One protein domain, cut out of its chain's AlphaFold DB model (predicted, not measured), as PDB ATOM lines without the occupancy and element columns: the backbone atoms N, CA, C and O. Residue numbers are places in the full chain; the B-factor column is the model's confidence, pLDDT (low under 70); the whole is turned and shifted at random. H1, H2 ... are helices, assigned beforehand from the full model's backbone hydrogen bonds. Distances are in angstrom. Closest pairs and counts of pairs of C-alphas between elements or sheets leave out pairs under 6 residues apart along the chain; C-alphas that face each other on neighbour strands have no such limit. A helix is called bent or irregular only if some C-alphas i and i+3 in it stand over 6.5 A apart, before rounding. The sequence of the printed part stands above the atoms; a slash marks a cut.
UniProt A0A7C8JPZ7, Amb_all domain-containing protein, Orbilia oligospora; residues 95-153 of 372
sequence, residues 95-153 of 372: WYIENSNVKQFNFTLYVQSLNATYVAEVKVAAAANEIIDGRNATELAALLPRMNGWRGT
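This is residues 95 to 153 of the 372 residues of the protein "Amb_all domain-containing protein" of Orbilia oligospora (UniProt A0A7C8JPZ7). An elongated helical body is built along one long, kinked helix, H4: H3 folds against its first half as a helical hairpin, and H2 packs across its later half. At the end of the body away from H3 sits H1, a single short turn that touches no helix, and residues 99 to 106 lead from it back to H2. The printed part has 59 residues with four named helices, in the order H1, H2, H3, H4, and no named strand; the class is all helix. The whole is compact, with a radius of gyration of the C-alphas of 11.8 A, and it spans 35 by 19 by 14 A.

H1, residues 95 to 98, begins with C-alpha 95 at (75.209, 86.350, 13.568) and is 5.1 A long from first to last C-alpha. H2, residues 107 to 113, is 9.7 A long. H3, residues 116 to 127, is 16.8 A long and begins with C-alpha 116 at (58.766, 67.028, 27.987). Between H3 and the next helix, residues 131 to 132 pair with residues 135 to 136, antiparallel. H4, residues 137 to 153, is 24.9 A long and ends with C-alpha 153 at (63.466, 87.922, 19.224). H4 has a kink of 50 degrees near residue 147; it is irregular, but only just: C-alphas 145 and 148 are 6.9 A apart.

H1 is apart from H2, H3 and H4. H2 and H3 only just touch, only at the corner by their link, with 3 pairs of C-alphas within 8 A. Their closest C-alphas are those of Ser 113 and Val 119, 6.2 A apart, and their lines stand about perpendicular, at 83 degrees. H4 touches H2 with residues 144 to 151 alone; the closest C-alphas of the two are those of Tyr 110 and Met 147, 4.9 A apart. H2 and H4 run opposite ways at a steep tilt of 63 degrees. H3 and H4 touch and form a helical hairpin, opposite ways at a steep tilt of 41 degrees. H4 touches H3 with residues 137 to 144 alone, and the closest C-alphas are those of Ala 126 and Thr 138, 4.4 A apart. In H2 and H3 every O i to N i+4 pair is within hydrogen-bond range; in H4 6 of 13 are, beside 8 of 14 O i to N i+3 pairs, and H1 is too short for an O i to N i+4 pair.

The two C-alphas farthest apart are those of Asn 99 and Ala 128, at 35.2 A. The printed part has no cut. The link from H2 to H3 is tight, those from H1 to H2 and from H3 to H4 are short, and there is no long link. The mean pLDDT of the printed part is 97.1, and no printed residue is under 70.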
ATOM      1  N   TRP A  95      75.135  84.896  13.650       97.69
ATOM      2  CA  TRP A  95      75.209  86.350  13.568       97.69
ATOM      3  C   TRP A  95      73.904  87.012  14.016       97.69
ATOM      4  O   TRP A  95      73.929  87.962  14.804       97.69
ATOM      5  N   TYR A  96      72.748  86.498  13.581       98.31
ATOM      6  CA  TYR A  96      71.448  87.033  14.005       98.31
ATOM      7  C   TYR A  96      71.202  86.875  15.507       98.31
ATOM      8  O   TYR A  96      70.643  87.787  16.124       98.31
ATOM      9  N   ILE A  97      71.638  85.768  16.113       98.31
ATOM     10  CA  ILE A  97      71.565  85.557  17.567       98.31
ATOM     11  C   ILE A  97      72.458  86.567  18.295       98.31
ATOM     12  O   ILE A  97      72.002  87.228  19.231       98.31
ATOM     13  N   GLU A  98      73.700  86.740  17.851       96.81
ATOM     14  CA  GLU A  98      74.687  87.633  18.474       96.81
ATOM     15  C   GLU A  98      74.330  89.115  18.352       96.81
ATOM     16  O   GLU A  98      74.620  89.901  19.260       96.81
ATOM     17  N   ASN A  99      73.644  89.475  17.264       95.38
ATOM     18  CA  ASN A  99      73.113  90.813  17.009       95.38
ATOM     19  C   ASN A  99      71.695  91.021  17.564       95.38
ATOM     20  O   ASN A  99      71.103  92.083  17.386       95.38
ATOM     21  N   SER A 100      71.151  90.033  18.277       95.69
ATOM     22  CA  SER A 100      69.931  90.179  19.069       95.69
ATOM     23  C   SER A 100      70.255  90.456  20.545       95.69
ATOM     24  O   SER A 100      71.394  90.344  21.002       95.69
ATOM     25  N   ASN A 101      69.231  90.767  21.343       95.50
ATOM     26  CA  ASN A 101      69.357  90.827  22.804       95.50
ATOM     27  C   ASN A 101      69.198  89.446  23.486       95.50
ATOM     28  O   ASN A 101      69.149  89.381  24.713       95.50
ATOM     29  N   VAL A 102      69.142  88.351  22.718       97.56
ATOM     30  CA  VAL A 102      69.004  86.966  23.204       97.56
ATOM     31  C   VAL A 102      70.188  86.103  22.765       97.56
ATOM     32  O   VAL A 102      70.025  85.029  22.203       97.56
ATOM     33  N   LYS A 103      71.410  86.557  23.062       97.56
ATOM     34  CA  LYS A 103      72.672  85.920  22.623       97.56
ATOM     35  C   LYS A 103      72.868  84.470  23.083       97.56
ATOM     36  O   LYS A 103      73.693  83.753  22.536       97.56
ATOM     37  N   GLN A 104      72.131  84.050  24.109       96.81
ATOM     38  CA  GLN A 104      72.132  82.676  24.616       96.81
ATOM     39  C   GLN A 104      71.060  81.793  23.957       96.81
ATOM     40  O   GLN A 104      70.916  80.630  24.336       96.81
ATOM     41  N   PHE A 105      70.274  82.327  23.017       98.44
ATOM     42  CA  PHE A 105      69.345  81.521  22.239       98.44
ATOM     43  C   PHE A 105      70.117  80.466  21.447       98.44
ATOM     44  O   PHE A 105      71.163  80.736  20.863       98.44
ATOM     45  N   ASN A 106      69.577  79.255  21.416       97.38
ATOM     46  CA  ASN A 106      70.137  78.159  20.654       97.38
ATOM     47  C   ASN A 106      68.987  77.315  20.096       97.38
ATOM     48  O   ASN A 106      68.111  76.889  20.847       97.38
ATOM     49  N   PHE A 107      68.977  77.079  18.783       97.75
ATOM     50  CA  PHE A 107      67.862  76.393  18.124       97.75
ATOM     51  C   PHE A 107      67.731  74.918  18.548       97.75
ATOM     52  O   PHE A 107      66.621  74.425  18.724       97.75
ATOM     53  N   THR A 108      68.848  74.229  18.807       96.75
ATOM     54  CA  THR A 108      68.855  72.866  19.369       96.75
ATOM     55  C   THR A 108      68.205  72.847  20.751       96.75
ATOM     56  O   THR A 108      67.265  72.084  20.971       96.75
ATOM     57  N   LEU A 109      68.631  73.743  21.651       97.25
ATOM     58  CA  LEU A 109      68.031  73.864  22.983       97.25
ATOM     59  C   LEU A 109      66.559  74.273  22.911       97.25
ATOM     60  O   LEU A 109      65.765  73.837  23.738       97.25
ATOM     61  N   TYR A 110      66.175  75.084  21.923       98.00
ATOM     62  CA  TYR A 110      64.778  75.415  21.676       98.00
ATOM     63  C   TYR A 110      63.948  74.170  21.375       98.00
ATOM     64  O   TYR A 110      62.978  73.918  22.085       98.00
ATOM     65  N   VAL A 111      64.350  73.346  20.407       96.94
ATOM     66  CA  VAL A 111      63.618  72.111  20.080       96.94
ATOM     67  C   VAL A 111      63.622  71.128  21.256       96.94
ATOM     68  O   VAL A 111      62.588  70.549  21.579       96.94
ATOM     69  N   GLN A 112      64.749  70.988  21.956       96.25
ATOM     70  CA  GLN A 112      64.845  70.163  23.165       96.25
ATOM     71  C   GLN A 112      63.954  70.672  24.306       96.25
ATOM     72  O   GLN A 112      63.359  69.863  25.014       96.25
ATOM     73  N   SER A 113      63.791  71.991  24.462       96.88
ATOM     74  CA  SER A 113      62.925  72.579  25.497       96.88
ATOM     75  C   SER A 113      61.441  72.242  25.318       96.88
ATOM     76  O   SER A 113      60.674  72.351  26.272       96.88
ATOM     77  N   LEU A 114      61.039  71.816  24.116       94.94
ATOM     78  CA  LEU A 114      59.679  71.372  23.808       94.94
ATOM     79  C   LEU A 114      59.475  69.870  24.073       94.94
ATOM     80  O   LEU A 114      58.340  69.399  24.095       94.94
ATOM     81  N   ASN A 115      60.553  69.107  24.286       95.31
ATOM     82  CA  ASN A 115      60.482  67.691  24.626       95.31
ATOM     83  C   ASN A 115      60.315  67.529  26.144       95.31
ATOM     84  O   ASN A 115      61.264  67.690  26.913       95.31
ATOM     85  N   ALA A 116      59.101  67.178  26.574       95.69
ATOM     86  CA  ALA A 116      58.766  67.028  27.987       95.69
ATOM     87  C   ALA A 116      59.622  65.975  28.715       95.69
ATOM     88  O   ALA A 116      59.971  66.187  29.875       95.69
ATOM     89  N   THR A 117      59.990  64.883  28.038       96.69
ATOM     90  CA  THR A 117      60.854  63.834  28.600       96.69
ATOM     91  C   THR A 117      62.244  64.384  28.884       96.69
ATOM     92  O   THR A 117      62.707  64.319  30.019       96.69
ATOM     93  N   TYR A 118      62.859  65.031  27.893       96.69
ATOM     94  CA  TYR A 118      64.182  65.633  28.052       96.69
ATOM     95  C   TYR A 118      64.200  66.702  29.153       96.69
ATOM     96  O   TYR A 118      65.078  66.729  30.010       96.69
ATOM     97  N   VAL A 119      63.183  67.569  29.188       97.75
ATOM     98  CA  VAL A 119      63.060  68.594  30.235       97.75
ATOM     99  C   VAL A 119      62.934  67.967  31.631       97.75
ATOM    100  O   VAL A 119      63.451  68.531  32.597       97.75
ATOM    101  N   ALA A 120      62.256  66.823  31.766       98.12
ATOM    102  CA  ALA A 120      62.162  66.105  33.035       98.12
ATOM    103  C   ALA A 120      63.510  65.489  33.450       98.12
ATOM    104  O   ALA A 120      63.908  65.644  34.604       98.12
ATOM    105  N   GLU A 121      64.238  64.876  32.515       98.00
ATOM    106  CA  GLU A 121      65.579  64.315  32.744       98.00
ATOM    107  C   GLU A 121      66.569  65.389  33.212       98.00
ATOM    108  O   GLU A 121      67.238  65.221  34.233       98.00
ATOM    109  N   VAL A 122      66.590  66.545  32.540       98.38
ATOM    110  CA  VAL A 122      67.442  67.682  32.923       98.38
ATOM    111  C   VAL A 122      67.124  68.172  34.340       98.38
ATOM    112  O   VAL A 122      68.038  68.512  35.087       98.38
ATOM    113  N   LYS A 123      65.848  68.184  34.755       98.19
ATOM    114  CA  LYS A 123      65.463  68.576  36.124       98.19
ATOM    115  C   LYS A 123      65.946  67.583  37.181       98.19
ATOM    116  O   LYS A 123      66.357  68.017  38.255       98.19
ATOM    117  N   VAL A 124      65.899  66.281  36.893       98.38
ATOM    118  CA  VAL A 124      66.418  65.241  37.797       98.38
ATOM    119  C   VAL A 124      67.932  65.385  37.949       98.38
ATOM    120  O   VAL A 124      68.417  65.479  39.075       98.38
ATOM    121  N   ALA A 125      68.662  65.512  36.836       98.38
ATOM    122  CA  ALA A 125      70.109  65.726  36.849       98.38
ATOM    123  C   ALA A 125      70.498  67.032  37.572       98.38
ATOM    124  O   ALA A 125      71.470  67.067  38.325       98.38
ATOM    125  N   ALA A 126      69.713  68.104  37.408       98.31
ATOM    126  CA  ALA A 126      69.931  69.369  38.112       98.31
ATOM    127  C   ALA A 126      69.783  69.217  39.635       98.31
ATOM    128  O   ALA A 126      70.606  69.734  40.386       98.31
ATOM    129  N   ALA A 127      68.774  68.472  40.101       98.06
ATOM    130  CA  ALA A 127      68.591  68.189  41.526       98.06
ATOM    131  C   ALA A 127      69.733  67.337  42.114       98.06
ATOM    132  O   ALA A 127      70.055  67.478  43.292       98.06
ATOM    133  N   ALA A 128      70.357  66.493  41.288       97.94
ATOM    134  CA  ALA A 128      71.535  65.700  41.638       97.94
ATOM    135  C   ALA A 128      72.871  66.458  41.465       97.94
ATOM    136  O   ALA A 128      73.924  65.922  41.801       97.94
ATOM    137  N   ASN A 129      72.844  67.708  40.980       97.00
ATOM    138  CA  ASN A 129      74.027  68.506  40.640       97.00
ATOM    139  C   ASN A 129      74.973  67.798  39.645       97.00
ATOM    140  O   ASN A 129      76.199  67.852  39.764       97.00
ATOM    141  N   GLU A 130      74.384  67.120  38.662       97.94
ATOM    142  CA  GLU A 130      75.091  66.330  37.659       97.94
ATOM    143  C   GLU A 130      75.364  67.113  36.365       97.94
ATOM    144  O   GLU A 130      74.929  68.254  36.156       97.94
ATOM    145  N   ILE A 131      76.115  66.467  35.473       97.50
ATOM    146  CA  ILE A 131      76.338  66.906  34.100       97.50
ATOM    147  C   ILE A 131      75.421  66.093  33.182       97.50
ATOM    148  O   ILE A 131      75.389  64.869  33.273       97.50
ATOM    149  N   ILE A 132      74.734  66.762  32.258       95.94
ATOM    150  CA  ILE A 132      73.936  66.138  31.193       95.94
ATOM    151  C   ILE A 132      74.312  66.772  29.852       95.94
ATOM    152  O   ILE A 132      74.515  67.983  29.773       95.94
ATOM    153  N   ASP A 133      74.496  65.953  28.815       90.31
ATOM    154  CA  ASP A 133      74.971  66.384  27.488       90.31
ATOM    155  C   ASP A 133      76.239  67.262  27.533       90.31
ATOM    156  O   ASP A 133      76.399  68.223  26.775       90.31
ATOM    157  N   GLY A 134      77.141  66.962  28.475       93.62
ATOM    158  CA  GLY A 134      78.382  67.713  28.679       93.62
ATOM    159  C   GLY A 134      78.200  69.107  29.296       93.62
ATOM    160  O   GLY A 134      79.139  69.901  29.272       93.62
ATOM    161  N   ARG A 135      77.022  69.429  29.845       94.88
ATOM    162  CA  ARG A 135      76.714  70.716  30.491       94.88
ATOM    163  C   ARG A 135      76.287  70.532  31.939       94.88
ATOM    164  O   ARG A 135      75.698  69.516  32.294       94.88
ATOM    165  N   ASN A 136      76.525  71.549  32.762       97.88
ATOM    166  CA  ASN A 136      75.970  71.603  34.108       97.88
ATOM    167  C   ASN A 136      74.429  71.579  34.037       97.88
ATOM    168  O   ASN A 136      73.818  72.448  33.404       97.88
ATOM    169  N   ALA A 137      73.799  70.585  34.669       98.12
ATOM    170  CA  ALA A 137      72.359  70.387  34.555       98.12
ATOM    171  C   ALA A 137      71.550  71.526  35.199       98.12
ATOM    172  O   ALA A 137      70.499  71.895  34.677       98.12
ATOM    173  N   THR A 138      72.051  72.142  36.273       98.19
ATOM    174  CA  THR A 138      71.414  73.296  36.929       98.19
ATOM    175  C   THR A 138      71.357  74.509  36.001       98.19
ATOM    176  O   THR A 138      70.310  75.150  35.873       98.19
ATOM    177  N   GLU A 139      72.450  74.804  35.294       97.31
ATOM    178  CA  GLU A 139      72.487  75.884  34.300       97.31
ATOM    179  C   GLU A 139      71.556  75.597  33.118       97.31
ATOM    180  O   GLU A 139      70.803  76.473  32.680       97.31
ATOM    181  N   LEU A 140      71.560  74.356  32.622       97.75
ATOM    182  CA  LEU A 140      70.705  73.943  31.515       97.75
ATOM    183  C   LEU A 140      69.215  74.010  31.886       97.75
ATOM    184  O   LEU A 140      68.412  74.538  31.113       97.75
ATOM    185  N   ALA A 141      68.847  73.561  33.089       97.88
ATOM    186  CA  ALA A 141      67.486  73.645  33.617       97.88
ATOM    187  C   ALA A 141      66.988  75.097  33.716       97.88
ATOM    188  O   ALA A 141      65.814  75.367  33.455       97.88
ATOM    189  N   ALA A 142      67.873  76.044  34.049       97.06
ATOM    190  CA  ALA A 142      67.552  77.471  34.080       97.06
ATOM    191  C   ALA A 142      67.417  78.097  32.676       97.06
ATOM    192  O   ALA A 142      66.737  79.118  32.508       97.06
ATOM    193  N   LEU A 143      68.067  77.502  31.672       96.81
ATOM    194  CA  LEU A 143      68.129  78.010  30.304       96.81
ATOM    195  C   LEU A 143      66.953  77.534  29.437       96.81
ATOM    196  O   LEU A 143      66.347  78.357  28.748       96.81
ATOM    197  N   LEU A 144      66.596  76.243  29.486       97.75
ATOM    198  CA  LEU A 144      65.574  75.639  28.613       97.75
ATOM    199  C   LEU A 144      64.234  76.405  28.583       97.75
ATOM    200  O   LEU A 144      63.756  76.689  27.482       97.75
ATOM    201  N   PRO A 145      63.646  76.841  29.718       97.25
ATOM    202  CA  PRO A 145      62.364  77.553  29.704       97.25
ATOM    203  C   PRO A 145      62.404  78.902  28.968       97.25
ATOM    204  O   PRO A 145      61.360  79.438  28.602       97.25
ATOM    205  N   ARG A 146      63.597  79.470  28.747       97.88
ATOM    206  CA  ARG A 146      63.772  80.767  28.076       97.88
ATOM    207  C   ARG A 146      63.720  80.655  26.555       97.88
ATOM    208  O   ARG A 146      63.360  81.627  25.896       97.88
ATOM    209  N   MET A 147      64.055  79.489  25.994       98.00
ATOM    210  CA  MET A 147      64.269  79.321  24.554       98.00
ATOM    211  C   MET A 147      63.044  79.713  23.724       98.00
ATOM    212  O   MET A 147      63.166  80.492  22.780       98.00
ATOM    213  N   ASN A 148      61.854  79.241  24.109       96.31
ATOM    214  CA  ASN A 148      60.623  79.562  23.385       96.31
ATOM    215  C   ASN A 148      60.306  81.068  23.412       96.31
ATOM    216  O   ASN A 148      59.950  81.645  22.386       96.31
ATOM    217  N   GLY A 149      60.507  81.725  24.561       96.81
ATOM    218  CA  GLY A 149      60.318  83.174  24.695       96.81
ATOM    219  C   GLY A 149      61.352  84.004  23.924       96.81
ATOM    220  O   GLY A 149      61.060  85.121  23.507       96.81
ATOM    221  N   TRP A 150      62.552  83.465  23.701       98.38
ATOM    222  CA  TRP A 150      63.631  84.136  22.972       98.38
ATOM    223  C   TRP A 150      63.581  83.940  21.456       98.38
ATOM    224  O   TRP A 150      64.054  84.814  20.727       98.38
ATOM    225  N   ARG A 151      62.972  82.851  20.968       98.12
ATOM    226  CA  ARG A 151      62.903  82.516  19.535       98.12
ATOM    227  C   ARG A 151      62.417  83.685  18.679       98.12
ATOM    228  O   ARG A 151      63.072  84.051  17.709       98.12
ATOM    229  N   GLY A 152      61.291  84.297  19.052       97.75
ATOM    230  CA  GLY A 152      60.716  85.414  18.296       97.75
ATOM    231  C   GLY A 152      61.656  86.617  18.204       97.75
ATOM    232  O   GLY A 152      61.674  87.314  17.192       97.75
ATOM    233  N   THR A 153      62.487  86.837  19.223       97.88
ATOM    234  CA  THR A 153      63.466  87.922  19.224       97.88
ATOM    235  C   THR A 153      64.663  87.633  18.323       97.88
ATOM    236  O   THR A 153      65.061  88.513  17.562       97.88
TER     237      THR A 153